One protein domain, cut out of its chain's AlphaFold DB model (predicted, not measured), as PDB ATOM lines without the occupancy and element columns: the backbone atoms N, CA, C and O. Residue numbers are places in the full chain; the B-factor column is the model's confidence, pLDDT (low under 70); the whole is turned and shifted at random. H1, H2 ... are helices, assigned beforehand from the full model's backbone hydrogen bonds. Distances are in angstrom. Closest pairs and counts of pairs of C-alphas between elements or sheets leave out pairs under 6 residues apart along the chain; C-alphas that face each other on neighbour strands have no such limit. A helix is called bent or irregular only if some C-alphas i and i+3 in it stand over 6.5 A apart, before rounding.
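This is residues 5 to 199 of the 210 residues of the protein "Hypothetical protein" of Polarella glacialis (UniProt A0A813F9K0). What shape do these atoms make? A body of crossed helices gathers round the bent H7, with H2, H5 and H6 packed on it, and a long arm made by H3b running out and H4 running back reaches away from this body; residues 60 to 114 of the arm stick out free. How is it made up? The printed part has 195 residues with seven named helices, H1 to H7 in order, and no named strand; the class is all helix. It is extended, with a radius of gyration of the C-alphas of 29.6 A and spans of 105 by 46 by 28 A.

Where is the longest helix? H7, residues 156 to 199, was assigned as one helix by its hydrogen bonds but is bent: C-alphas 172 and 175 are 7.2 A apart. Its arms are H7a, residues 156 to 172, 24.2 A, and H7b, residues 175 to 199, 37.5 A, ending at C-alpha 199 (-19.425, 25.705, 15.356). Is another helix bent? H3, residues 47 to 88, was likewise assigned as one helix but is bent, with C-alphas 55 and 58 6.9 A apart. Its arms are H3a, residues 47 to 55, and H3b, residues 58 to 88, 40.7 A, with a kink of 64 degrees near residue 82. Where are the others? H1, residues 5 to 12, begins at C-alpha 5 (-4.797, 9.505, 33.570), and H2, residues 19 to 45, is 37.9 A long. H4 is residues 92 to 117, 34.5 A; H5 is residues 120 to 141, 32.0 A; H6 is residues 143 to 151.

What touches the hub, H7? Residues 35 to 45 of H2 touch H7a, opposite ways at a steep tilt of 46 degrees, the closest C-alphas being those of Ile 43 and Gly 162, 3.9 A apart; residues 19 to 31 of H2 touch H7b, closest at Phe 27 and Phe 182, 6.2 A between C-alphas. H5 touches H7a with residues 132 to 140, closest at the C-alphas of Ser 136 and Ala 160, 5.1 A, and H6 touches H7a, closest at those of Ala 149 and Pro 156, 5.4 A. H3a only just touches H7a, with 3 pairs of C-alphas within 8 A, the closest those of Leu 48 and Glu 165, 6.4 A. What touches no helix? H1, H3b and H4; H3b and H4 meet only through their link. Are the helix backbones whole? Every O i to N i+4 pair is within hydrogen-bond range in H1, H2, H3a, H5, H6 and H7a, against 19 of 27 in H3b, 20 of 22 in H4 and 19 of 21 in H7b.

How large is it? The two C-alphas farthest apart, those of Leu 87 and Val 199, are 105.0 A apart. Are there cuts or long links? The printed part has no cut and no long link. Where is confidence low? The mean pLDDT of the printed part is 83.7, and residues 55 to 60, 71 to 95, 111 and 113 to 118 are under 70.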
ATOM      1  N   ARG A   5      -6.047   8.804  33.912       94.25
ATOM      2  CA  ARG A   5      -4.797   9.505  33.570       94.25
ATOM      3  C   ARG A   5      -4.603   9.695  32.065       94.25
ATOM      4  O   ARG A   5      -4.092  10.724  31.634       94.25
ATOM      5  N   LEU A   6      -4.990   8.702  31.263       93.62
ATOM      6  CA  LEU A   6      -4.871   8.781  29.810       93.62
ATOM      7  C   LEU A   6      -5.932   9.715  29.223       93.62
ATOM      8  O   LEU A   6      -5.628  10.438  28.281       93.62
ATOM      9  N   ARG A   7      -7.148   9.729  29.785       94.56
ATOM     10  CA  ARG A   7      -8.206  10.665  29.380       94.56
ATOM     11  C   ARG A   7      -7.792  12.106  29.648       94.56
ATOM     12  O   ARG A   7      -7.771  12.887  28.706       94.56
ATOM     13  N   THR A   8      -7.333  12.411  30.863       95.50
ATOM     14  CA  THR A   8      -6.833  13.748  31.213       95.50
ATOM     15  C   THR A   8      -5.674  14.157  30.305       95.50
ATOM     16  O   THR A   8      -5.637  15.273  29.801       95.50
ATOM     17  N   TYR A   9      -4.740  13.243  30.015       96.00
ATOM     18  CA  TYR A   9      -3.652  13.537  29.081       96.00
ATOM     19  C   TYR A   9      -4.160  13.843  27.663       96.00
ATOM     20  O   TYR A   9      -3.705  14.806  27.050       96.00
ATOM     21  N   LEU A  10      -5.109  13.067  27.133       95.44
ATOM     22  CA  LEU A  10      -5.695  13.316  25.812       95.44
ATOM     23  C   LEU A  10      -6.454  14.649  25.765       95.44
ATOM     24  O   LEU A  10      -6.270  15.405  24.812       95.44
ATOM     25  N   GLU A  11      -7.201  14.980  26.818       94.50
ATOM     26  CA  GLU A  11      -7.909  16.257  26.952       94.50
ATOM     27  C   GLU A  11      -6.933  17.438  26.935       94.50
ATOM     28  O   GLU A  11      -7.117  18.368  26.153       94.50
ATOM     29  N   THR A  12      -5.806  17.358  27.662       96.06
ATOM     30  CA  THR A  12      -4.752  18.398  27.593       96.06
ATOM     31  C   THR A  12      -4.105  18.526  26.210       96.06
ATOM     32  O   THR A  12      -3.443  19.521  25.918       96.06
ATOM     33  N   LYS A  13      -4.269  17.523  25.341       95.94
ATOM     34  CA  LYS A  13      -3.797  17.524  23.950       95.94
ATOM     35  C   LYS A  13      -4.903  17.837  22.939       95.94
ATOM     36  O   LYS A  13      -4.636  17.738  21.740       95.94
ATOM     37  N   GLY A  14      -6.101  18.215  23.392       94.81
ATOM     38  CA  GLY A  14      -7.238  18.541  22.531       94.81
ATOM     39  C   GLY A  14      -7.821  17.327  21.803       94.81
ATOM     40  O   GLY A  14      -8.268  17.449  20.666       94.81
ATOM     41  N   LEU A  15      -7.757  16.141  22.411       96.31
ATOM     42  CA  LEU A  15      -8.301  14.898  21.863       96.31
ATOM     43  C   LEU A  15      -9.330  14.306  22.825       96.31
ATOM     44  O   LEU A  15      -9.095  14.250  24.033       96.31
ATOM     45  N   LYS A  16     -10.446  13.796  22.297       94.94
ATOM     46  CA  LYS A  16     -11.435  13.059  23.088       94.94
ATOM     47  C   LYS A  16     -11.041  11.584  23.142       94.94
ATOM     48  O   LYS A  16     -10.430  11.036  22.222       94.94
ATOM     49  N   GLY A  17     -11.433  10.893  24.213       94.38
ATOM     50  CA  GLY A  17     -11.174   9.451  24.348       94.38
ATOM     51  C   GLY A  17     -11.749   8.608  23.195       94.38
ATOM     52  O   GLY A  17     -11.195   7.563  22.860       94.38
ATOM     53  N   GLU A  18     -12.820   9.085  22.557       95.12
ATOM     54  CA  GLU A  18     -13.479   8.447  21.409       95.12
ATOM     55  C   GLU A  18     -12.682   8.530  20.099       95.12
ATOM     56  O   GLU A  18     -12.934   7.755  19.171       95.12
ATOM     57  N   ASP A  19     -11.711   9.439  19.996       95.25
ATOM     58  CA  ASP A  19     -10.897   9.582  18.785       95.25
ATOM     59  C   ASP A  19      -9.764   8.579  18.732       95.25
ATOM     60  O   ASP A  19      -9.292   8.250  17.649       95.25
ATOM     61  N   LEU A  20      -9.331   8.060  19.880       95.62
ATOM     62  CA  LEU A  20      -8.240   7.099  19.954       95.62
ATOM     63  C   LEU A  20      -8.458   5.882  19.028       95.62
ATOM     64  O   LEU A  20      -7.577   5.613  18.206       95.62
ATOM     65  N   PRO A  21      -9.601   5.161  19.076       96.81
ATOM     66  CA  PRO A  21      -9.837   4.055  18.151       96.81
ATOM     67  C   PRO A  21      -9.900   4.517  16.689       96.81
ATOM     68  O   PRO A  21      -9.428   3.793  15.814       96.81
ATOM     69  N   LYS A  22     -10.410   5.728  16.414       97.12
ATOM     70  CA  LYS A  22     -10.469   6.297  15.058       97.12
ATOM     71  C   LYS A  22      -9.065   6.569  14.521       97.12
ATOM     72  O   LYS A  22      -8.736   6.100  13.441       97.12
ATOM     73  N   ILE A  23      -8.209   7.227  15.305       97.06
ATOM     74  CA  ILE A  23      -6.805   7.505  14.976       97.06
ATOM     75  C   ILE A  23      -6.047   6.203  14.719       97.06
ATOM     76  O   ILE A  23      -5.347   6.099  13.714       97.06
ATOM     77  N   ILE A  24      -6.203   5.195  15.585       97.56
ATOM     78  CA  ILE A  24      -5.541   3.891  15.419       97.56
ATOM     79  C   ILE A  24      -6.018   3.198  14.138       97.56
ATOM     80  O   ILE A  24      -5.192   2.681  13.382       97.56
ATOM     81  N   ALA A  25      -7.326   3.210  13.865       98.06
ATOM     82  CA  ALA A  25      -7.890   2.629  12.651       98.06
ATOM     83  C   ALA A  25      -7.384   3.351  11.392       98.06
ATOM     84  O   ALA A  25      -6.871   2.704  10.477       98.06
ATOM     85  N   THR A  26      -7.450   4.686  11.361       98.00
ATOM     86  CA  THR A  26      -6.946   5.509  10.252       98.00
ATOM     87  C   THR A  26      -5.450   5.296  10.042       98.00
ATOM     88  O   THR A  26      -5.017   5.126   8.906       98.00
ATOM     89  N   PHE A  27      -4.661   5.229  11.117       97.81
ATOM     90  CA  PHE A  27      -3.227   4.952  11.041       97.81
ATOM     91  C   PHE A  27      -2.943   3.558  10.483       97.81
ATOM     92  O   PHE A  27      -2.066   3.405   9.636       97.81
ATOM     93  N   GLY A  28      -3.706   2.543  10.897       97.62
ATOM     94  CA  GLY A  28      -3.613   1.197  10.338       97.62
ATOM     95  C   GLY A  28      -3.864   1.183   8.829       97.62
ATOM     96  O   GLY A  28      -3.052   0.640   8.079       97.62
ATOM     97  N   ILE A  29      -4.945   1.825   8.380       98.12
ATOM     98  CA  ILE A  29      -5.301   1.925   6.958       98.12
ATOM     99  C   ILE A  29      -4.212   2.670   6.181       98.12
ATOM    100  O   ILE A  29      -3.705   2.137   5.193       98.12
ATOM    101  N   ALA A  30      -3.803   3.852   6.655       97.44
ATOM    102  CA  ALA A  30      -2.758   4.662   6.034       97.44
ATOM    103  C   ALA A  30      -1.464   3.849   5.870       97.44
ATOM    104  O   ALA A  30      -0.993   3.655   4.750       97.44
ATOM    105  N   LYS A  31      -0.997   3.217   6.950       96.31
ATOM    106  CA  LYS A  31       0.197   2.365   6.970       96.31
ATOM    107  C   LYS A  31       0.175   1.262   5.912       96.31
ATOM    108  O   LYS A  31       1.196   1.016   5.261       96.31
ATOM    109  N   TYR A  32      -0.937   0.539   5.772       96.44
ATOM    110  CA  TYR A  32      -1.032  -0.548   4.793       96.44
ATOM    111  C   TYR A  32      -1.230  -0.028   3.368       96.44
ATOM    112  O   TYR A  32      -0.682  -0.621   2.438       96.44
ATOM    113  N   SER A  33      -1.921   1.101   3.197       97.38
ATOM    114  CA  SER A  33      -2.087   1.752   1.897       97.38
ATOM    115  C   SER A  33      -0.750   2.250   1.339       97.38
ATOM    116  O   SER A  33      -0.392   1.884   0.220       97.38
ATOM    117  N   THR A  34       0.064   2.942   2.143       96.62
ATOM    118  CA  THR A  34       1.395   3.428   1.751       96.62
ATOM    119  C   THR A  34       2.319   2.274   1.383       96.62
ATOM    120  O   THR A  34       3.020   2.330   0.373       96.62
ATOM    121  N   LYS A  35       2.280   1.168   2.139       95.94
ATOM    122  CA  LYS A  35       3.017  -0.053   1.775       95.94
ATOM    123  C   LYS A  35       2.542  -0.654   0.458       95.94
ATOM    124  O   LYS A  35       3.377  -1.059  -0.346       95.94
ATOM    125  N   GLY A  36       1.231  -0.720   0.238       96.19
ATOM    126  CA  GLY A  36       0.654  -1.186  -1.021       96.19
ATOM    127  C   GLY A  36       1.125  -0.339  -2.202       96.19
ATOM    128  O   GLY A  36       1.605  -0.885  -3.193       96.19
ATOM    129  N   LEU A  37       1.089   0.988  -2.062       96.88
ATOM    130  CA  LEU A  37       1.561   1.928  -3.080       96.88
ATOM    131  C   LEU A  37       3.060   1.782  -3.355       96.88
ATOM    132  O   LEU A  37       3.458   1.727  -4.517       96.88
ATOM    133  N   LEU A  38       3.890   1.640  -2.317       96.00
ATOM    134  CA  LEU A  38       5.324   1.373  -2.478       96.00
ATOM    135  C   LEU A  38       5.581   0.053  -3.211       96.00
ATOM    136  O   LEU A  38       6.451  -0.011  -4.075       96.00
ATOM    137  N   VAL A  39       4.810  -0.994  -2.912       95.31
ATOM    138  CA  VAL A  39       4.890  -2.276  -3.626       95.31
ATOM    139  C   VAL A  39       4.519  -2.113  -5.096       95.31
ATOM    140  O   VAL A  39       5.271  -2.570  -5.956       95.31
ATOM    141  N   LEU A  40       3.422  -1.423  -5.403       95.94
ATOM    142  CA  LEU A  40       3.007  -1.159  -6.782       95.94
ATOM    143  C   LEU A  40       4.051  -0.328  -7.543       95.94
ATOM    144  O   LEU A  40       4.411  -0.671  -8.671       95.94
ATOM    145  N   ALA A  41       4.610   0.706  -6.912       96.38
ATOM    146  CA  ALA A  41       5.687   1.507  -7.486       96.38
ATOM    147  C   ALA A  41       6.943   0.657  -7.753       96.38
ATOM    148  O   ALA A  41       7.515   0.716  -8.843       96.38
ATOM    149  N   CYS A  42       7.347  -0.200  -6.812       94.75
ATOM    150  CA  CYS A  42       8.498  -1.086  -6.988       94.75
ATOM    151  C   CYS A  42       8.272  -2.173  -8.047       94.75
ATOM    152  O   CYS A  42       9.224  -2.543  -8.732       94.75
ATOM    153  N   ILE A  43       7.038  -2.646  -8.254       93.56
ATOM    154  CA  ILE A  43       6.703  -3.534  -9.382       93.56
ATOM    155  C   ILE A  43       6.994  -2.844 -10.718       93.56
ATOM    156  O   ILE A  43       7.538  -3.477 -11.624       93.56
ATOM    157  N   ARG A  44       6.682  -1.549 -10.835       94.75
ATOM    158  CA  ARG A  44       6.865  -0.789 -12.077       94.75
ATOM    159  C   ARG A  44       8.307  -0.345 -12.322       94.75
ATOM    160  O   ARG A  44       8.749  -0.393 -13.472       94.75
ATOM    161  N   TYR A  45       8.998   0.122 -11.281       94.88
ATOM    162  CA  TYR A  45      10.293   0.804 -11.404       94.88
ATOM    163  C   TYR A  45      11.499  -0.043 -10.979       94.88
ATOM    164  O   TYR A  45      12.594   0.199 -11.478       94.88
ATOM    165  N   GLN A  46      11.320  -1.029 -10.093       93.25
ATOM    166  CA  GLN A  46      12.387  -1.894  -9.560       93.25
ATOM    167  C   GLN A  46      13.662  -1.127  -9.131       93.25
ATOM    168  O   GLN A  46      14.770  -1.414  -9.612       93.25
ATOM    169  N   PRO A  47      13.528  -0.103  -8.264       92.25
ATOM    170  CA  PRO A  47      14.612   0.832  -7.972       92.25
ATOM    171  C   PRO A  47      15.829   0.153  -7.332       92.25
ATOM    172  O   PRO A  47      16.965   0.534  -7.624       92.25
ATOM    173  N   LEU A  48      15.625  -0.874  -6.498       88.94
ATOM    174  CA  LEU A  48      16.729  -1.559  -5.826       88.94
ATOM    175  C   LEU A  48      17.495  -2.435  -6.813       88.94
ATOM    176  O   LEU A  48      18.724  -2.407  -6.815       88.94
ATOM    177  N   THR A  49      16.809  -3.157  -7.703       87.62
ATOM    178  CA  THR A  49      17.494  -3.908  -8.764       87.62
ATOM    179  C   THR A  49      18.312  -2.980  -9.654       87.62
ATOM    180  O   THR A  49      19.438  -3.334 -10.007       87.62
ATOM    181  N   LEU A  50      17.805  -1.794 -10.001       88.69
ATOM    182  CA  LEU A  50      18.565  -0.822 -10.792       88.69
ATOM    183  C   LEU A  50      19.809  -0.322 -10.045       88.69
ATOM    184  O   LEU A  50      20.904  -0.324 -10.615       88.69
ATOM    185  N   LEU A  51      19.660   0.027  -8.765       87.94
ATOM    186  CA  LEU A  51      20.763   0.479  -7.920       87.94
ATOM    187  C   LEU A  51      21.840  -0.608  -7.775       87.94
ATOM    188  O   LEU A  51      23.019  -0.366  -8.035       87.94
ATOM    189  N   PHE A  52      21.440  -1.834  -7.434       82.88
ATOM    190  CA  PHE A  52      22.369  -2.942  -7.232       82.88
ATOM    191  C   PHE A  52      22.979  -3.447  -8.538       82.88
ATOM    192  O   PHE A  52      24.152  -3.808  -8.543       82.88
ATOM    193  N   ARG A  53      22.265  -3.432  -9.671       80.31
ATOM    194  CA  ARG A  53      22.854  -3.816 -10.969       80.31
ATOM    195  C   ARG A  53      24.053  -2.950 -11.335       80.31
ATOM    196  O   ARG A  53      25.033  -3.481 -11.858       80.31
ATOM    197  N   ARG A  54      23.991  -1.647 -11.045       77.12
ATOM    198  CA  ARG A  54      25.090  -0.712 -11.319       77.12
ATOM    199  C   ARG A  54      26.306  -1.002 -10.442       77.12
ATOM    200  O   ARG A  54      27.423  -1.033 -10.946       77.12
ATOM    201  N   THR A  55      26.085  -1.280  -9.160       69.94
ATOM    202  CA  THR A  55      27.166  -1.515  -8.192       69.94
ATOM    203  C   THR A  55      27.770  -2.920  -8.298       69.94
ATOM    204  O   THR A  55      28.963  -3.099  -8.068       69.94
ATOM    205  N   TYR A  56      26.981  -3.929  -8.680       62.47
ATOM    206  CA  TYR A  56      27.381  -5.341  -8.605       62.47
ATOM    207  C   TYR A  56      28.061  -5.883  -9.873       62.47
ATOM    208  O   TYR A  56      28.803  -6.864  -9.791       62.47
ATOM    209  N   ARG A  57      27.857  -5.254 -11.044       64.31
ATOM    210  CA  ARG A  57      28.555  -5.617 -12.297       64.31
ATOM    211  C   ARG A  57      30.080  -5.724 -12.134       64.31
ATOM    212  O   ARG A  57      30.601  -6.812 -12.365       64.31
ATOM    213  N   PRO A  58      30.796  -4.694 -11.637       63.66
ATOM    214  CA  PRO A  58      32.253  -4.754 -11.547       63.66
ATOM    215  C   PRO A  58      32.748  -5.852 -10.601       63.66
ATOM    216  O   PRO A  58      33.827  -6.387 -10.814       63.66
ATOM    217  N   PHE A  59      31.986  -6.218  -9.568       63.34
ATOM    218  CA  PHE A  59      32.395  -7.293  -8.666       63.34
ATOM    219  C   PHE A  59      32.223  -8.669  -9.308       63.34
ATOM    220  O   PHE A  59      33.142  -9.485  -9.268       63.34
ATOM    221  N   ARG A  60      31.070  -8.924  -9.940       69.62
ATOM    222  CA  ARG A  60      30.815 -10.197 -10.624       69.62
ATOM    223  C   ARG A  60      31.796 -10.416 -11.769       69.62
ATOM    224  O   ARG A  60      32.294 -11.530 -11.912       69.62
ATOM    225  N   ASP A  61      32.085  -9.366 -12.527       76.06
ATOM    226  CA  ASP A  61      33.038  -9.425 -13.631       76.06
ATOM    227  C   ASP A  61      34.456  -9.666 -13.086       76.06
ATOM    228  O   ASP A  61      35.082 -10.639 -13.479       76.06
ATOM    229  N   ARG A  62      34.896  -8.969 -12.022       74.44
ATOM    230  CA  ARG A  62      36.186  -9.262 -11.353       74.44
ATOM    231  C   ARG A  62      36.295 -10.689 -10.812       74.44
ATOM    232  O   ARG A  62      37.372 -11.279 -10.860       74.44
ATOM    233  N   VAL A  63      35.226 -11.237 -10.237       71.19
ATOM    234  CA  VAL A  63      35.220 -12.617  -9.721       71.19
ATOM    235  C   VAL A  63      35.269 -13.616 -10.874       71.19
ATOM    236  O   VAL A  63      36.021 -14.587 -10.798       71.19
ATOM    237  N   ARG A  64      34.517 -13.365 -11.952       77.69
ATOM    238  CA  ARG A  64      34.531 -14.188 -13.163       77.69
ATOM    239  C   ARG A  64      35.895 -14.149 -13.849       77.69
ATOM    240  O   ARG A  64      36.402 -15.210 -14.197       77.69
ATOM    241  N   ASP A  65      36.507 -12.978 -13.963       79.38
ATOM    242  CA  ASP A  65      37.830 -12.789 -14.562       79.38
ATOM    243  C   ASP A  65      38.916 -13.474 -13.724       79.38
ATOM    244  O   ASP A  65      39.789 -14.156 -14.261       79.38
ATOM    245  N   ARG A  66      38.827 -13.394 -12.386       75.44
ATOM    246  CA  ARG A  66      39.722 -14.149 -11.493       75.44
ATOM    247  C   ARG A  66      39.572 -15.655 -11.682       75.44
ATOM    248  O   ARG A  66      40.580 -16.330 -11.869       75.44
ATOM    249  N   LEU A  67      38.344 -16.171 -11.688       71.38
ATOM    250  CA  LEU A  67      38.077 -17.599 -11.901       71.38
ATOM    251  C   LEU A  67      38.535 -18.078 -13.286       71.38
ATOM    252  O   LEU A  67      39.125 -19.151 -13.380       71.38
ATOM    253  N   GLY A  68      38.319 -17.282 -14.336       74.38
ATOM    254  CA  GLY A  68      38.779 -17.578 -15.695       74.38
ATOM    255  C   GLY A  68      40.305 -17.631 -15.789       74.38
ATOM    256  O   GLY A  68      40.860 -18.617 -16.270       74.38
ATOM    257  N   SER A  69      40.991 -16.631 -15.227       74.62
ATOM    258  CA  SER A  69      42.460 -16.574 -15.230       74.62
ATOM    259  C   SER A  69      43.117 -17.699 -14.417       74.62
ATOM    260  O   SER A  69      44.190 -18.184 -14.780       74.62
ATOM    261  N   GLU A  70      42.482 -18.170 -13.336       70.94
ATOM    262  CA  GLU A  70      42.960 -19.342 -12.594       70.94
ATOM    263  C   GLU A  70      42.773 -20.643 -13.383       70.94
ATOM    264  O   GLU A  70      43.633 -21.525 -13.316       70.94
ATOM    265  N   PHE A  71      41.687 -20.762 -14.148       68.19
ATOM    266  CA  PHE A  71      41.434 -21.926 -14.996       68.19
ATOM    267  C   PHE A  71      42.445 -22.021 -16.148       68.19
ATOM    268  O   PHE A  71      43.006 -23.092 -16.382       68.19
ATOM    269  N   GLU A  72      42.763 -20.898 -16.798       66.88
ATOM    270  CA  GLU A  72      43.780 -20.848 -17.858       66.88
ATOM    271  C   GLU A  72      45.189 -21.157 -17.337       66.88
ATOM    272  O   GLU A  72      45.921 -21.948 -17.939       66.88
ATOM    273  N   ARG A  73      45.561 -20.625 -16.163       64.19
ATOM    274  CA  ARG A  73      46.848 -20.949 -15.520       64.19
ATOM    275  C   ARG A  73      46.963 -22.430 -15.171       64.19
ATOM    276  O   ARG A  73      48.037 -23.010 -15.328       64.19
ATOM    277  N   ARG A  74      45.872 -23.059 -14.723       60.91
ATOM    278  CA  ARG A  74      45.839 -24.507 -14.466       60.91
ATOM    279  C   ARG A  74      45.987 -25.310 -15.751       60.91
ATOM    280  O   ARG A  74      46.700 -26.305 -15.734       60.91
ATOM    281  N   HIS A  75      45.400 -24.864 -16.858       57.75
ATOM    282  CA  HIS A  75      45.527 -25.560 -18.137       57.75
ATOM    283  C   HIS A  75      46.954 -25.521 -18.708       57.75
ATOM    284  O   HIS A  75      47.428 -26.532 -19.231       57.75
ATOM    285  N   LEU A  76      47.673 -24.405 -18.551       59.16
ATOM    286  CA  LEU A  76      49.064 -24.265 -19.009       59.16
ATOM    287  C   LEU A  76      50.071 -25.011 -18.114       59.16
ATOM    288  O   LEU A  76      51.055 -25.564 -18.609       59.16
ATOM    289  N   ALA A  77      49.803 -25.115 -16.807       58.00
ATOM    290  CA  ALA A  77      50.669 -25.822 -15.860       58.00
ATOM    291  C   ALA A  77      50.727 -27.350 -16.084       58.00
ATOM    292  O   ALA A  77      51.716 -27.987 -15.719       58.00
ATOM    293  N   VAL A  78      49.715 -27.952 -16.722       57.06
ATOM    294  CA  VAL A  78      49.620 -29.413 -16.929       57.06
ATOM    295  C   VAL A  78      50.680 -29.953 -17.906       57.06
ATOM    296  O   VAL A  78      51.054 -31.120 -17.805       57.06
ATOM    297  N   ARG A  79      51.238 -29.124 -18.804       56.25
ATOM    298  CA  ARG A  79      52.285 -29.563 -19.751       56.25
ATOM    299  C   ARG A  79      53.702 -29.525 -19.168       56.25
ATOM    300  O   ARG A  79      54.465 -30.453 -19.409       56.25
ATOM    301  N   TYR A  80      54.028 -28.528 -18.345       55.78
ATOM    302  CA  TYR A  80      55.346 -28.411 -17.695       55.78
ATOM    303  C   TYR A  80      55.473 -29.264 -16.415       55.78
ATOM    304  O   TYR A  80      56.568 -29.685 -16.043       55.78
ATOM    305  N   ALA A  81      54.355 -29.577 -15.747       55.72
ATOM    306  CA  ALA A  81      54.351 -30.332 -14.491       55.72
ATOM    307  C   ALA A  81      54.765 -31.808 -14.642       55.72
ATOM    308  O   ALA A  81      55.314 -32.381 -13.701       55.72
ATOM    309  N   ARG A  82      54.562 -32.430 -15.814       57.12
ATOM    310  CA  ARG A  82      54.895 -33.852 -16.034       57.12
ATOM    311  C   ARG A  82      56.392 -34.159 -15.916       57.12
ATOM    312  O   ARG A  82      56.730 -35.230 -15.425       57.12
ATOM    313  N   GLN A  83      57.276 -33.236 -16.298       61.50
ATOM    314  CA  GLN A  83      58.732 -33.438 -16.208       61.50
ATOM    315  C   GLN A  83      59.296 -33.158 -14.803       61.50
ATOM    316  O   GLN A  83      60.228 -33.830 -14.369       61.50
ATOM    317  N   LEU A  84      58.703 -32.229 -14.048       57.78
ATOM    318  CA  LEU A  84      59.145 -31.891 -12.686       57.78
ATOM    319  C   LEU A  84      58.668 -32.888 -11.612       57.78
ATOM    320  O   LEU A  84      59.330 -33.048 -10.584       57.78
ATOM    321  N   LEU A  85      57.559 -33.597 -11.853       58.81
ATOM    322  CA  LEU A  85      56.970 -34.569 -10.918       58.81
ATOM    323  C   LEU A  85      57.879 -35.778 -10.625       58.81
ATOM    324  O   LEU A  85      57.867 -36.287  -9.504       58.81
ATOM    325  N   TYR A  86      58.713 -36.193 -11.584       61.47
ATOM    326  CA  TYR A  86      59.641 -37.318 -11.408       61.47
ATOM    327  C   TYR A  86      60.779 -37.009 -10.421       61.47
ATOM    328  O   TYR A  86      61.187 -37.875  -9.649       61.47
ATOM    329  N   LEU A  87      61.253 -35.760 -10.380       61.25
ATOM    330  CA  LEU A  87      62.343 -35.336  -9.490       61.25
ATOM    331  C   LEU A  87      61.853 -34.941  -8.085       61.25
ATOM    332  O   LEU A  87      62.618 -34.970  -7.120       61.25
ATOM    333  N   GLN A  88      60.570 -34.599  -7.934       57.69
ATOM    334  CA  GLN A  88      59.998 -34.137  -6.665       57.69
ATOM    335  C   GLN A  88      59.415 -35.251  -5.784       57.69
ATOM    336  O   GLN A  88      59.285 -35.046  -4.575       57.69
ATOM    337  N   ALA A  89      59.139 -36.444  -6.325       62.91
ATOM    338  CA  ALA A  89      58.495 -37.558  -5.611       62.91
ATOM    339  C   ALA A  89      59.203 -37.984  -4.302       62.91
ATOM    340  O   ALA A  89      58.553 -38.471  -3.375       62.91
ATOM    341  N   ARG A  90      60.518 -37.745  -4.176       56.84
ATOM    342  CA  ARG A  90      61.318 -38.101  -2.988       56.84
ATOM    343  C   ARG A  90      61.318 -37.028  -1.888       56.84
ATOM    344  O   ARG A  90      61.389 -37.370  -0.713       56.84
ATOM    345  N   LYS A  91      61.165 -35.745  -2.241       58.84
ATOM    346  CA  LYS A  91      60.957 -34.638  -1.278       58.84
ATOM    347  C   LYS A  91      59.472 -34.453  -0.929       58.84
ATOM    348  O   LYS A  91      59.150 -33.935   0.136       58.84
ATOM    349  N   ALA A  92      58.570 -34.930  -1.788       59.25
ATOM    350  CA  ALA A  92      57.131 -34.731  -1.682       59.25
ATOM    351  C   ALA A  92      56.529 -35.225  -0.362       59.25
ATOM    352  O   ALA A  92      55.685 -34.533   0.180       59.25
ATOM    353  N   ARG A  93      56.974 -36.347   0.220       61.34
ATOM    354  CA  ARG A  93      56.319 -36.892   1.430       61.34
ATOM    355  C   ARG A  93      56.440 -35.995   2.668       61.34
ATOM    356  O   ARG A  93      55.515 -35.947   3.469       61.34
ATOM    357  N   PHE A  94      57.552 -35.275   2.819       66.38
ATOM    358  CA  PHE A  94      57.754 -34.378   3.964       66.38
ATOM    359  C   PHE A  94      57.104 -33.004   3.734       66.38
ATOM    360  O   PHE A  94      56.577 -32.383   4.657       66.38
ATOM    361  N   PHE A  95      57.095 -32.538   2.483       66.06
ATOM    362  CA  PHE A  95      56.463 -31.273   2.111       66.06
ATOM    363  C   PHE A  95      54.936 -31.378   2.005       66.06
ATOM    364  O   PHE A  95      54.261 -30.445   2.421       66.06
ATOM    365  N   THR A  96      54.356 -32.512   1.589       72.56
ATOM    366  CA  THR A  96      52.895 -32.669   1.438       72.56
ATOM    367  C   THR A  96      52.137 -32.513   2.751       72.56
ATOM    368  O   THR A  96      51.080 -31.888   2.751       72.56
ATOM    369  N   TRP A  97      52.666 -32.994   3.882       74.62
ATOM    370  CA  TRP A  97      52.021 -32.795   5.189       74.62
ATOM    371  C   TRP A  97      52.068 -31.326   5.641       74.62
ATOM    372  O   TRP A  97      51.061 -30.773   6.098       74.62
ATOM    373  N   ARG A  98      53.212 -30.653   5.445       80.69
ATOM    374  CA  ARG A  98      53.402 -29.235   5.802       80.69
ATOM    375  C   ARG A  98      52.640 -28.290   4.868       80.69
ATOM    376  O   ARG A  98      52.149 -27.243   5.290       80.69
ATOM    377  N   ASP A  99      52.515 -28.669   3.604       80.44
ATOM    378  CA  ASP A  99      51.766 -27.932   2.598       80.44
ATOM    379  C   ASP A  99      50.264 -28.177   2.740       80.44
ATOM    380  O   ASP A  99      49.505 -27.229   2.575       80.44
ATOM    381  N   ALA A 100      49.816 -29.362   3.169       78.19
ATOM    382  CA  ALA A 100      48.415 -29.613   3.517       78.19
ATOM    383  C   ALA A 100      47.960 -28.771   4.722       78.19
ATOM    384  O   ALA A 100      46.881 -28.177   4.701       78.19
ATOM    385  N   THR A 101      48.801 -28.635   5.752       81.31
ATOM    386  CA  THR A 101      48.517 -27.760   6.906       81.31
ATOM    387  C   THR A 101      48.567 -26.278   6.535       81.31
ATOM    388  O   THR A 101      47.688 -25.509   6.927       81.31
ATOM    389  N   ARG A 102      49.538 -25.844   5.724       86.81
ATOM    390  CA  ARG A 102      49.576 -24.457   5.224       86.81
ATOM    391  C   ARG A 102      48.435 -24.154   4.255       86.81
ATOM    392  O   ARG A 102      47.934 -23.033   4.275       86.81
ATOM    393  N   ALA A 103      48.003 -25.115   3.443       80.88
ATOM    394  CA  ALA A 103      46.863 -24.982   2.545       80.88
ATOM    395  C   ALA A 103      45.553 -24.888   3.328       80.88
ATOM    396  O   ALA A 103      44.762 -23.993   3.039       80.88
ATOM    397  N   SER A 104      45.356 -25.703   4.370       83.06
ATOM    398  CA  SER A 104      44.164 -25.610   5.222       83.06
ATOM    399  C   SER A 104      44.121 -24.283   5.989       83.06
ATOM    400  O   SER A 104      43.072 -23.646   6.060       83.06
ATOM    401  N   LEU A 105      45.262 -23.785   6.476       87.06
ATOM    402  CA  LEU A 105      45.355 -22.467   7.113       87.06
ATOM    403  C   LEU A 105      45.173 -21.316   6.119       87.06
ATOM    404  O   LEU A 105      44.517 -20.333   6.456       87.06
ATOM    405  N   LYS A 106      45.707 -21.415   4.895       85.44
ATOM    406  CA  LYS A 106      45.472 -20.425   3.832       85.44
ATOM    407  C   LYS A 106      44.018 -20.433   3.375       85.44
ATOM    408  O   LYS A 106      43.479 -19.354   3.184       85.44
ATOM    409  N   GLN A 107      43.366 -21.591   3.272       81.50
ATOM    410  CA  GLN A 107      41.933 -21.691   2.982       81.50
ATOM    411  C   GLN A 107      41.095 -21.111   4.120       81.50
ATOM    412  O   GLN A 107      40.217 -20.299   3.855       81.50
ATOM    413  N   LYS A 108      41.408 -21.424   5.386       81.31
ATOM    414  CA  LYS A 108      40.738 -20.824   6.552       81.31
ATOM    415  C   LYS A 108      40.941 -19.311   6.599       81.31
ATOM    416  O   LYS A 108      39.982 -18.578   6.793       81.31
ATOM    417  N   ARG A 109      42.160 -18.814   6.359       78.50
ATOM    418  CA  ARG A 109      42.451 -17.372   6.303       78.50
ATOM    419  C   ARG A 109      41.818 -16.698   5.093       78.50
ATOM    420  O   ARG A 109      41.338 -15.591   5.250       78.50
ATOM    421  N   ALA A 110      41.777 -17.329   3.922       72.00
ATOM    422  CA  ALA A 110      41.100 -16.794   2.745       72.00
ATOM    423  C   ALA A 110      39.585 -16.748   2.962       72.00
ATOM    424  O   ALA A 110      38.994 -15.712   2.699       72.00
ATOM    425  N   ALA A 111      38.987 -17.795   3.538       69.81
ATOM    426  CA  ALA A 111      37.578 -17.828   3.921       69.81
ATOM    427  C   ALA A 111      37.247 -16.794   5.009       69.81
ATOM    428  O   ALA A 111      36.191 -16.177   4.973       69.81
ATOM    429  N   LEU A 112      38.151 -16.558   5.965       72.31
ATOM    430  CA  LEU A 112      37.989 -15.507   6.973       72.31
ATOM    431  C   LEU A 112      38.198 -14.108   6.383       72.31
ATOM    432  O   LEU A 112      37.478 -13.189   6.747       72.31
ATOM    433  N   LYS A 113      39.148 -13.928   5.460       65.62
ATOM    434  CA  LYS A 113      39.452 -12.634   4.832       65.62
ATOM    435  C   LYS A 113      38.390 -12.243   3.805       65.62
ATOM    436  O   LYS A 113      38.071 -11.065   3.716       65.62
ATOM    437  N   THR A 114      37.785 -13.207   3.105       60.19
ATOM    438  CA  THR A 114      36.552 -12.965   2.350       60.19
ATOM    439  C   THR A 114      35.434 -12.591   3.319       60.19
ATOM    440  O   THR A 114      34.869 -11.517   3.180       60.19
ATOM    441  N   LYS A 115      35.203 -13.358   4.393       58.66
ATOM    442  CA  LYS A 115      34.132 -13.083   5.376       58.66
ATOM    443  C   LYS A 115      34.258 -11.729   6.101       58.66
ATOM    444  O   LYS A 115      33.239 -11.128   6.451       58.66
ATOM    445  N   ASN A 116      35.482 -11.237   6.307       58.50
ATOM    446  CA  ASN A 116      35.755  -9.997   7.046       58.50
ATOM    447  C   ASN A 116      35.987  -8.760   6.160       58.50
ATOM    448  O   ASN A 116      36.039  -7.657   6.687       58.50
ATOM    449  N   SER A 117      36.113  -8.926   4.838       54.59
ATOM    450  CA  SER A 117      36.259  -7.806   3.892       54.59
ATOM    451  C   SER A 117      34.954  -7.431   3.194       54.59
ATOM    452  O   SER A 117      34.956  -6.468   2.428       54.59
ATOM    453  N   PHE A 118      33.865  -8.172   3.416       62.59
ATOM    454  CA  PHE A 118      32.594  -7.789   2.822       62.59
ATOM    455  C   PHE A 118      32.088  -6.514   3.490       62.59
ATOM    456  O   PHE A 118      31.750  -6.520   4.680       62.59
ATOM    457  N   GLY A 119      32.054  -5.423   2.723       79.00
ATOM    458  CA  GLY A 119      31.477  -4.162   3.172       79.00
ATOM    459  C   GLY A 119      30.020  -4.371   3.586       79.00
ATOM    460  O   GLY A 119      29.353  -5.292   3.108       79.00
ATOM    461  N   ILE A 120      29.496  -3.512   4.463       79.62
ATOM    462  CA  ILE A 120      28.100  -3.595   4.938       79.62
ATOM    463  C   ILE A 120      27.123  -3.718   3.751       79.62
ATOM    464  O   ILE A 120      26.203  -4.531   3.788       79.62
ATOM    465  N   TYR A 121      27.389  -3.005   2.652       77.81
ATOM    466  CA  TYR A 121      26.609  -3.078   1.413       77.81
ATOM    467  C   TYR A 121      26.604  -4.454   0.743       77.81
ATOM    468  O   TYR A 121      25.572  -4.869   0.224       77.81
ATOM    469  N   GLU A 122      27.723  -5.178   0.752       74.81
ATOM    470  CA  GLU A 122      27.807  -6.503   0.134       74.81
ATOM    471  C   GLU A 122      27.029  -7.533   0.951       74.81
ATOM    472  O   GLU A 122      26.290  -8.328   0.374       74.81
ATOM    473  N   ARG A 123      27.093  -7.449   2.287       80.00
ATOM    474  CA  ARG A 123      26.269  -8.286   3.174       80.00
ATOM    475  C   ARG A 123      24.780  -8.027   2.965       80.00
ATOM    476  O   ARG A 123      24.003  -8.974   2.879       80.00
ATOM    477  N   VAL A 124      24.382  -6.758   2.846       78.50
ATOM    478  CA  VAL A 124      22.988  -6.381   2.560       78.50
ATOM    479  C   VAL A 124      22.562  -6.863   1.174       78.50
ATOM    480  O   VAL A 124      21.455  -7.374   1.032       78.50
ATOM    481  N   ALA A 125      23.427  -6.765   0.163       79.19
ATOM    482  CA  ALA A 125      23.132  -7.234  -1.190       79.19
ATOM    483  C   ALA A 125      23.001  -8.766  -1.265       79.19
ATOM    484  O   ALA A 125      22.104  -9.276  -1.937       79.19
ATOM    485  N   GLU A 126      23.858  -9.511  -0.566       81.00
ATOM    486  CA  GLU A 126      23.795 -10.975  -0.495       81.00
ATOM    487  C   GLU A 126      22.558 -11.447   0.284       81.00
ATOM    488  O   GLU A 126      21.812 -12.313  -0.183       81.00
ATOM    489  N   TRP A 127      22.263 -10.808   1.420       83.75
ATOM    490  CA  TRP A 127      21.016 -11.019   2.158       83.75
ATOM    491  C   TRP A 127      19.783 -10.705   1.295       83.75
ATOM    492  O   TRP A 127      18.854 -11.507   1.228       83.75
ATOM    493  N   TYR A 128      19.790  -9.588   0.564       82.06
ATOM    494  CA  TYR A 128      18.717  -9.216  -0.361       82.06
ATOM    495  C   TYR A 128      18.523 -10.276  -1.447       82.06
ATOM    496  O   TYR A 128      17.396 -10.693  -1.712       82.06
ATOM    497  N   ARG A 129      19.617 -10.742  -2.060       80.38
ATOM    498  CA  ARG A 129      19.575 -11.733  -3.136       80.38
ATOM    499  C   ARG A 129      18.983 -13.053  -2.656       80.38
ATOM    500  O   ARG A 129      18.044 -13.548  -3.272       80.38
ATOM    501  N   THR A 130      19.476 -13.574  -1.536       84.38
ATOM    502  CA  THR A 130      18.963 -14.821  -0.945       84.38
ATOM    503  C   THR A 130      17.487 -14.709  -0.564       84.38
ATOM    504  O   THR A 130      16.702 -15.605  -0.872       84.38
ATOM    505  N   GLN A 131      17.068 -13.587   0.029       81.81
ATOM    506  CA  GLN A 131      15.660 -13.343   0.357       81.81
ATOM    507  C   GLN A 131      14.778 -13.201  -0.889       81.81
ATOM    508  O   GLN A 131      13.665 -13.728  -0.913       81.81
ATOM    509  N   SER A 132      15.257 -12.515  -1.928       76.81
ATOM    510  CA  SER A 132      14.535 -12.338  -3.191       76.81
ATOM    511  C   SER A 132      14.358 -13.669  -3.924       76.81
ATOM    512  O   SER A 132      13.247 -13.999  -4.338       76.81
ATOM    513  N   GLU A 133      15.406 -14.491  -4.006       80.75
ATOM    514  CA  GLU A 133      15.357 -15.826  -4.616       80.75
ATOM    515  C   GLU A 133      14.379 -16.745  -3.859       80.75
ATOM    516  O   GLU A 133      13.471 -17.313  -4.467       80.75
ATOM    517  N   GLN A 134      14.458 -16.809  -2.525       85.56
ATOM    518  CA  GLN A 134      13.540 -17.625  -1.717       85.56
ATOM    519  C   GLN A 134      12.078 -17.171  -1.828       85.56
ATOM    520  O   GLN A 134      11.176 -18.002  -1.961       85.56
ATOM    521  N   LYS A 135      11.812 -15.860  -1.762       80.44
ATOM    522  CA  LYS A 135      10.441 -15.330  -1.840       80.44
ATOM    523  C   LYS A 135       9.876 -15.432  -3.250       80.44
ATOM    524  O   LYS A 135       8.709 -15.783  -3.396       80.44
ATOM    525  N   SER A 136      10.687 -15.183  -4.277       77.12
ATOM    526  CA  SER A 136      10.249 -15.309  -5.668       77.12
ATOM    527  C   SER A 136       9.894 -16.747  -6.035       77.12
ATOM    528  O   SER A 136       8.865 -16.957  -6.673       77.12
ATOM    529  N   ALA A 137      10.649 -17.735  -5.544       82.38
ATOM    530  CA  ALA A 137      10.317 -19.147  -5.720       82.38
ATOM    531  C   ALA A 137       8.963 -19.505  -5.081       82.38
ATOM    532  O   ALA A 137       8.126 -20.136  -5.725       82.38
ATOM    533  N   LYS A 138       8.699 -19.040  -3.849       85.00
ATOM    534  CA  LYS A 138       7.406 -19.248  -3.169       85.00
ATOM    535  C   LYS A 138       6.244 -18.555  -3.887       85.00
ATOM    536  O   LYS A 138       5.164 -19.124  -4.007       85.00
ATOM    537  N   ILE A 139       6.459 -17.335  -4.383       78.88
ATOM    538  CA  ILE A 139       5.444 -16.569  -5.122       78.88
ATOM    539  C   ILE A 139       5.128 -17.240  -6.462       78.88
ATOM    540  O   ILE A 139       3.958 -17.349  -6.818       78.88
ATOM    541  N   ALA A 140       6.139 -17.747  -7.170       79.06
ATOM    542  CA  ALA A 140       5.959 -18.453  -8.438       79.06
ATOM    543  C   ALA A 140       5.138 -19.747  -8.294       79.06
ATOM    544  O   ALA A 140       4.445 -20.135  -9.229       79.06
ATOM    545  N   GLN A 141       5.176 -20.394  -7.126       88.44
ATOM    546  CA  GLN A 141       4.367 -21.583  -6.839       88.44
ATOM    547  C   GLN A 141       2.890 -21.260  -6.554       88.44
ATOM    548  O   GLN A 141       2.035 -22.142  -6.626       88.44
ATOM    549  N   SER A 142       2.555 -20.006  -6.247       90.56
ATOM    550  CA  SER A 142       1.187 -19.607  -5.926       90.56
ATOM    551  C   SER A 142       0.362 -19.343  -7.194       90.56
ATOM    552  O   SER A 142       0.687 -18.503  -8.041       90.56
ATOM    553  N   ARG A 143      -0.771 -20.053  -7.308       92.75
ATOM    554  CA  ARG A 143      -1.741 -19.872  -8.404       92.75
ATOM    555  C   ARG A 143      -2.337 -18.468  -8.409       92.75
ATOM    556  O   ARG A 143      -2.509 -17.882  -9.472       92.75
ATOM    557  N   TRP A 144      -2.598 -17.916  -7.225       91.44
ATOM    558  CA  TRP A 144      -3.172 -16.580  -7.080       91.44
ATOM    559  C   TRP A 144      -2.252 -15.498  -7.658       91.44
ATOM    560  O   TRP A 144      -2.699 -14.651  -8.432       91.44
ATOM    561  N   PHE A 145      -0.944 -15.584  -7.390       87.00
ATOM    562  CA  PHE A 145       0.029 -14.650  -7.962       87.00
ATOM    563  C   PHE A 145       0.207 -14.831  -9.466       87.00
ATOM    564  O   PHE A 145       0.391 -13.848 -10.181       87.00
ATOM    565  N   SER A 146       0.103 -16.064  -9.964       88.19
ATOM    566  CA  SER A 146       0.136 -16.329 -11.403       88.19
ATOM    567  C   SER A 146      -1.042 -15.672 -12.131       88.19
ATOM    568  O   SER A 146      -0.852 -15.100 -13.203       88.19
ATOM    569  N   SER A 147      -2.239 -15.685 -11.541       92.31
ATOM    570  CA  SER A 147      -3.409 -14.983 -12.086       92.31
ATOM    571  C   SER A 147      -3.240 -13.463 -12.049       92.31
ATOM    572  O   SER A 147      -3.497 -12.797 -13.050       92.31
ATOM    573  N   ALA A 148      -2.738 -12.911 -10.940       90.25
ATOM    574  CA  ALA A 148      -2.463 -11.478 -10.830       90.25
ATOM    575  C   ALA A 148      -1.408 -11.007 -11.850       90.25
ATOM    576  O   ALA A 148      -1.565  -9.962 -12.477       90.25
ATOM    577  N   ALA A 149      -0.358 -11.806 -12.070       90.25
ATOM    578  CA  ALA A 149       0.672 -11.528 -13.067       90.25
ATOM    579  C   ALA A 149       0.103 -11.497 -14.497       90.25
ATOM    580  O   ALA A 149       0.473 -10.622 -15.281       90.25
ATOM    581  N   ARG A 150      -0.833 -12.405 -14.820       92.75
ATOM    582  CA  ARG A 150      -1.540 -12.413 -16.113       92.75
ATOM    583  C   ARG A 150      -2.406 -11.171 -16.295       92.75
ATOM    584  O   ARG A 150      -2.352 -10.573 -17.361       92.75
ATOM    585  N   LEU A 151      -3.141 -10.762 -15.259       95.44
ATOM    586  CA  LEU A 151      -3.988  -9.564 -15.301       95.44
ATOM    587  C   LEU A 151      -3.170  -8.287 -15.539       95.44
ATOM    588  O   LEU A 151      -3.612  -7.394 -16.249       95.44
ATOM    589  N   LEU A 152      -1.957  -8.224 -14.989       91.19
ATOM    590  CA  LEU A 152      -1.051  -7.089 -15.168       91.19
ATOM    591  C   LEU A 152      -0.166  -7.193 -16.424       91.19
ATOM    592  O   LEU A 152       0.599  -6.271 -16.684       91.19
ATOM    593  N   ALA A 153      -0.230  -8.295 -17.182       94.94
ATOM    594  CA  ALA A 153       0.665  -8.598 -18.308       94.94
ATOM    595  C   ALA A 153       2.173  -8.496 -17.962       94.94
ATOM    596  O   ALA A 153       3.009  -8.179 -18.811       94.94
ATOM    597  N   ILE A 154       2.545  -8.782 -16.709       92.50
ATOM    598  CA  ILE A 154       3.934  -8.746 -16.221       92.50
ATOM    599  C   ILE A 154       4.413 -10.185 -16.000       92.50
ATOM    600  O   ILE A 154       3.697 -10.976 -15.383       92.50
ATOM    601  N   PRO A 155       5.636 -10.563 -16.427       90.31
ATOM    602  CA  PRO A 155       6.156 -11.894 -16.140       90.31
ATOM    603  C   PRO A 155       6.247 -12.114 -14.617       90.31
ATOM    604  O   PRO A 155       6.766 -11.245 -13.904       90.31
ATOM    605  N   PRO A 156       5.813 -13.277 -14.098       85.94
ATOM    606  CA  PRO A 156       5.633 -13.507 -12.659       85.94
ATOM    607  C   PRO A 156       6.925 -13.324 -11.854       85.94
ATOM    608  O   PRO A 156       6.892 -12.877 -10.713       85.94
ATOM    609  N   GLN A 157       8.082 -13.581 -12.471       84.62
ATOM    610  CA  GLN A 157       9.392 -13.335 -11.867       84.62
ATOM    611  C   GLN A 157       9.644 -11.842 -11.601       84.62
ATOM    612  O   GLN A 157      10.103 -11.483 -10.520       84.62
ATOM    613  N   ARG A 158       9.320 -10.952 -12.554       87.56
ATOM    614  CA  ARG A 158       9.494  -9.499 -12.367       87.56
ATOM    615  C   ARG A 158       8.511  -8.949 -11.343       87.56
ATOM    616  O   ARG A 158       8.899  -8.092 -10.552       87.56
ATOM    617  N   LEU A 159       7.284  -9.468 -11.337       90.31
ATOM    618  CA  LEU A 159       6.289  -9.144 -10.319       90.31
ATOM    619  C   LEU A 159       6.806  -9.525  -8.924       90.31
ATOM    620  O   LEU A 159       6.821  -8.690  -8.026       90.31
ATOM    621  N   ALA A 160       7.308 -10.752  -8.762       86.38
ATOM    622  CA  ALA A 160       7.820 -11.242  -7.487       86.38
ATOM    623  C   ALA A 160       9.029 -10.440  -6.978       86.38
ATOM    624  O   ALA A 160       9.084 -10.098  -5.796       86.38
ATOM    625  N   VAL A 161       9.971 -10.099  -7.866       87.06
ATOM    626  CA  VAL A 161      11.112  -9.233  -7.525       87.06
ATOM    627  C   VAL A 161      10.624  -7.849  -7.102       87.06
ATOM    628  O   VAL A 161      11.008  -7.377  -6.038       87.06
ATOM    629  N   GLY A 162       9.720  -7.230  -7.865       91.19
ATOM    630  CA  GLY A 162       9.165  -5.918  -7.532       91.19
ATOM    631  C   GLY A 162       8.401  -5.896  -6.206       91.19
ATOM    632  O   GLY A 162       8.556  -4.965  -5.419       91.19
ATOM    633  N   MET A 163       7.645  -6.954  -5.900       91.50
ATOM    634  CA  MET A 163       6.994  -7.120  -4.598       91.50
ATOM    635  C   MET A 163       8.004  -7.243  -3.458       91.50
ATOM    636  O   MET A 163       7.847  -6.593  -2.423       91.50
ATOM    637  N   ALA A 164       9.049  -8.055  -3.638       87.94
ATOM    638  CA  ALA A 164      10.109  -8.196  -2.648       87.94
ATOM    639  C   ALA A 164      10.823  -6.858  -2.398       87.94
ATOM    640  O   ALA A 164      11.018  -6.483  -1.242       87.94
ATOM    641  N   GLU A 165      11.138  -6.109  -3.458       89.50
ATOM    642  CA  GLU A 165      11.713  -4.765  -3.361       89.50
ATOM    643  C   GLU A 165      10.800  -3.793  -2.630       89.50
ATOM    644  O   GLU A 165      11.262  -3.086  -1.742       89.50
ATOM    645  N   GLY A 166       9.510  -3.782  -2.959       92.69
ATOM    646  CA  GLY A 166       8.516  -2.938  -2.302       92.69
ATOM    647  C   GLY A 166       8.423  -3.187  -0.803       92.69
ATOM    648  O   GLY A 166       8.413  -2.247  -0.014       92.69
ATOM    649  N   VAL A 167       8.428  -4.457  -0.395       91.75
ATOM    650  CA  VAL A 167       8.409  -4.834   1.025       91.75
ATOM    651  C   VAL A 167       9.688  -4.386   1.731       91.75
ATOM    652  O   VAL A 167       9.617  -3.832   2.827       91.75
ATOM    653  N   ILE A 168      10.852  -4.604   1.117       88.38
ATOM    654  CA  ILE A 168      12.149  -4.224   1.696       88.38
ATOM    655  C   ILE A 168      12.273  -2.703   1.796       88.38
ATOM    656  O   ILE A 168      12.650  -2.193   2.849       88.38
ATOM    657  N   LEU A 169      11.892  -1.975   0.746       93.31
ATOM    658  CA  LEU A 169      11.886  -0.516   0.730       93.31
ATOM    659  C   LEU A 169      10.903   0.045   1.765       93.31
ATOM    660  O   LEU A 169      11.237   0.986   2.477       93.31
ATOM    661  N   GLY A 170       9.729  -0.576   1.910       93.94
ATOM    662  CA  GLY A 170       8.766  -0.233   2.953       93.94
ATOM    663  C   GLY A 170       9.331  -0.422   4.362       93.94
ATOM    664  O   GLY A 170       9.108   0.420   5.223       93.94
ATOM    665  N   PHE A 171      10.110  -1.478   4.617       93.31
ATOM    666  CA  PHE A 171      10.795  -1.638   5.905       93.31
ATOM    667  C   PHE A 171      11.917  -0.620   6.117       93.31
ATOM    668  O   PHE A 171      12.070  -0.129   7.230       93.31
ATOM    669  N   LEU A 172      12.669  -0.283   5.068       92.31
ATOM    670  CA  LEU A 172      13.741   0.711   5.135       92.31
ATOM    671  C   LEU A 172      13.194   2.113   5.440       92.31
ATOM    672  O   LEU A 172      13.772   2.841   6.238       92.31
ATOM    673  N   MET A 173      12.072   2.476   4.816       95.31
ATOM    674  CA  MET A 173      11.453   3.794   4.968       95.31
ATOM    675  C   MET A 173      10.576   3.902   6.225       95.31
ATOM    676  O   MET A 173      10.301   5.014   6.674       95.31
ATOM    677  N   ALA A 174      10.152   2.779   6.818       95.69
ATOM    678  CA  ALA A 174       9.241   2.733   7.969       95.69
ATOM    679  C   ALA A 174       9.623   3.643   9.152       95.69
ATOM    680  O   ALA A 174       8.722   4.298   9.681       95.69
ATOM    681  N   PRO A 175      10.904   3.749   9.565       96.75
ATOM    682  CA  PRO A 175      11.297   4.643  10.656       96.75
ATOM    683  C   PRO A 175      11.008   6.121  10.374       96.75
ATOM    684  O   PRO A 175      10.835   6.892  11.310       96.75
ATOM    685  N   ILE A 176      10.951   6.511   9.097       96.69
ATOM    686  CA  ILE A 176      10.735   7.895   8.669       96.69
ATOM    687  C   ILE A 176       9.244   8.162   8.458       96.69
ATOM    688  O   ILE A 176       8.713   9.131   8.995       96.69
ATOM    689  N   TYR A 177       8.547   7.311   7.695       96.31
ATOM    690  CA  TYR A 177       7.168   7.622   7.311       96.31
ATOM    691  C   TYR A 177       6.131   7.267   8.383       96.31
ATOM    692  O   TYR A 177       5.116   7.951   8.452       96.31
ATOM    693  N   TYR A 178       6.354   6.277   9.263       96.62
ATOM    694  CA  TYR A 178       5.361   5.966  10.307       96.62
ATOM    695  C   TYR A 178       5.153   7.108  11.308       96.62
ATOM    696  O   TYR A 178       3.993   7.437  11.562       96.62
ATOM    697  N   PRO A 179       6.206   7.732  11.882       97.69
ATOM    698  CA  PRO A 179       6.005   8.869  12.775       97.69
ATOM    699  C   PRO A 179       5.345  10.045  12.055       97.69
ATOM    700  O   PRO A 179       4.496  10.711  12.640       97.69
ATOM    701  N   LEU A 180       5.694  10.264  10.782       97.75
ATOM    702  CA  LEU A 180       5.126  11.333   9.966       97.75
ATOM    703  C   LEU A 180       3.628  11.116   9.702       97.75
ATOM    704  O   LEU A 180       2.831  12.011   9.961       97.75
ATOM    705  N   GLU A 181       3.229   9.928   9.243       97.38
ATOM    706  CA  GLU A 181       1.821   9.571   9.025       97.38
ATOM    707  C   GLU A 181       1.014   9.671  10.320       97.38
ATOM    708  O   GLU A 181      -0.065  10.262  10.337       97.38
ATOM    709  N   PHE A 182       1.551   9.139  11.420       97.81
ATOM    710  CA  PHE A 182       0.893   9.211  12.719       97.81
ATOM    711  C   PHE A 182       0.715  10.660  13.181       97.81
ATOM    712  O   PHE A 182      -0.378  11.048  13.594       97.81
ATOM    713  N   TYR A 183       1.762  11.481  13.057       98.00
ATOM    714  CA  TYR A 183       1.719  12.901  13.393       98.00
ATOM    715  C   TYR A 183       0.659  13.652  12.580       98.00
ATOM    716  O   TYR A 183      -0.131  14.404  13.151       98.00
ATOM    717  N   LEU A 184       0.605  13.424  11.264       98.19
ATOM    718  CA  LEU A 184      -0.373  14.052  10.375       98.19
ATOM    719  C   LEU A 184      -1.808  13.662  10.736       98.19
ATOM    720  O   LEU A 184      -2.682  14.526  10.775       98.19
ATOM    721  N   ILE A 185      -2.050  12.390  11.060       98.00
ATOM    722  CA  ILE A 185      -3.373  11.913  11.482       98.00
ATOM    723  C   ILE A 185      -3.776  12.560  12.808       98.00
ATOM    724  O   ILE A 185      -4.875  13.096  12.913       98.00
ATOM    725  N   VAL A 186      -2.893  12.568  13.808       97.62
ATOM    726  CA  VAL A 186      -3.180  13.207  15.103       97.62
ATOM    727  C   VAL A 186      -3.492  14.692  14.917       97.62
ATOM    728  O   VAL A 186      -4.494  15.176  15.438       97.62
ATOM    729  N   ARG A 187      -2.689  15.407  14.118       97.75
ATOM    730  CA  ARG A 187      -2.922  16.822  13.793       97.75
ATOM    731  C   ARG A 187      -4.253  17.056  13.086       97.75
ATOM    732  O   ARG A 187      -4.926  18.037  13.389       97.75
ATOM    733  N   TYR A 188      -4.644  16.165  12.178       97.75
ATOM    734  CA  TYR A 188      -5.932  16.235  11.495       97.75
ATOM    735  C   TYR A 188      -7.108  16.124  12.479       97.75
ATOM    736  O   TYR A 188      -8.023  16.944  12.430       97.75
ATOM    737  N   PHE A 189      -7.066  15.169  13.416       96.88
ATOM    738  CA  PHE A 189      -8.118  15.018  14.430       96.88
ATOM    739  C   PHE A 189      -8.151  16.175  15.436       96.88
ATOM    740  O   PHE A 189      -9.237  16.635  15.779       96.88
ATOM    741  N   GLN A 190      -6.991  16.694  15.852       96.19
ATOM    742  CA  GLN A 190      -6.916  17.890  16.702       96.19
ATOM    743  C   GLN A 190      -7.582  19.097  16.033       96.19
ATOM    744  O   GLN A 190      -8.392  19.774  16.657       96.19
ATOM    745  N   ARG A 191      -7.286  19.337  14.746       96.75
ATOM    746  CA  ARG A 191      -7.872  20.455  13.993       96.75
ATOM    747  C   ARG A 191      -9.386  20.315  13.841       96.75
ATOM    748  O   ARG A 191     -10.109  21.269  14.092       96.75
ATOM    749  N   ARG A 192      -9.866  19.116  13.494       96.06
ATOM    750  CA  ARG A 192     -11.302  18.845  13.334       96.06
ATOM    751  C   ARG A 192     -12.101  19.138  14.609       96.06
ATOM    752  O   ARG A 192     -13.248  19.570  14.517       96.06
ATOM    753  N   HIS A 193     -11.518  18.902  15.783       92.06
ATOM    754  CA  HIS A 193     -12.172  19.239  17.049       92.06
ATOM    755  C   HIS A 193     -12.241  20.730  17.312       92.06
ATOM    756  O   HIS A 193     -13.301  21.188  17.721       92.06
ATOM    757  N   SER A 194     -11.172  21.475  17.031       92.50
ATOM    758  CA  SER A 194     -11.195  22.938  17.135       92.50
ATOM    759  C   SER A 194     -12.283  23.550  16.249       92.50
ATOM    760  O   SER A 194     -13.004  24.438  16.686       92.50
ATOM    761  N   ASP A 195     -12.460  23.022  15.035       93.38
ATOM    762  CA  ASP A 195     -13.511  23.494  14.128       93.38
ATOM    763  C   ASP A 195     -14.917  23.147  14.661       93.38
ATOM    764  O   ASP A 195     -15.845  23.943  14.555       93.38
ATOM    765  N   THR A 196     -15.080  21.973  15.281       92.38
ATOM    766  CA  THR A 196     -16.377  21.528  15.823       92.38
ATOM    767  C   THR A 196     -16.769  22.308  17.082       92.38
ATOM    768  O   THR A 196     -17.947  22.610  17.252       92.38
ATOM    769  N   SER A 197     -15.810  22.663  17.950       89.12
ATOM    770  CA  SER A 197     -16.089  23.514  19.116       89.12
ATOM    771  C   SER A 197     -16.523  24.912  18.691       89.12
ATOM    772  O   SER A 197     -17.536  25.388  19.178       89.12
ATOM    773  N   MET A 198     -15.852  25.518  17.702       91.31
ATOM    774  CA  MET A 198     -16.244  26.845  17.206       91.31
ATOM    775  C   MET A 198     -17.659  26.862  16.618       91.31
ATOM    776  O   MET A 198     -18.390  27.827  16.812       91.31
ATOM    777  N   VAL A 199     -18.061  25.806  15.904       92.88
ATOM    778  CA  VAL A 199     -19.425  25.705  15.356       92.88
ATOM    779  C   VAL A 199     -20.464  25.526  16.467       92.88
ATOM    780  O   VAL A 199     -21.538  26.108  16.371       92.88
TER     781      VAL A 199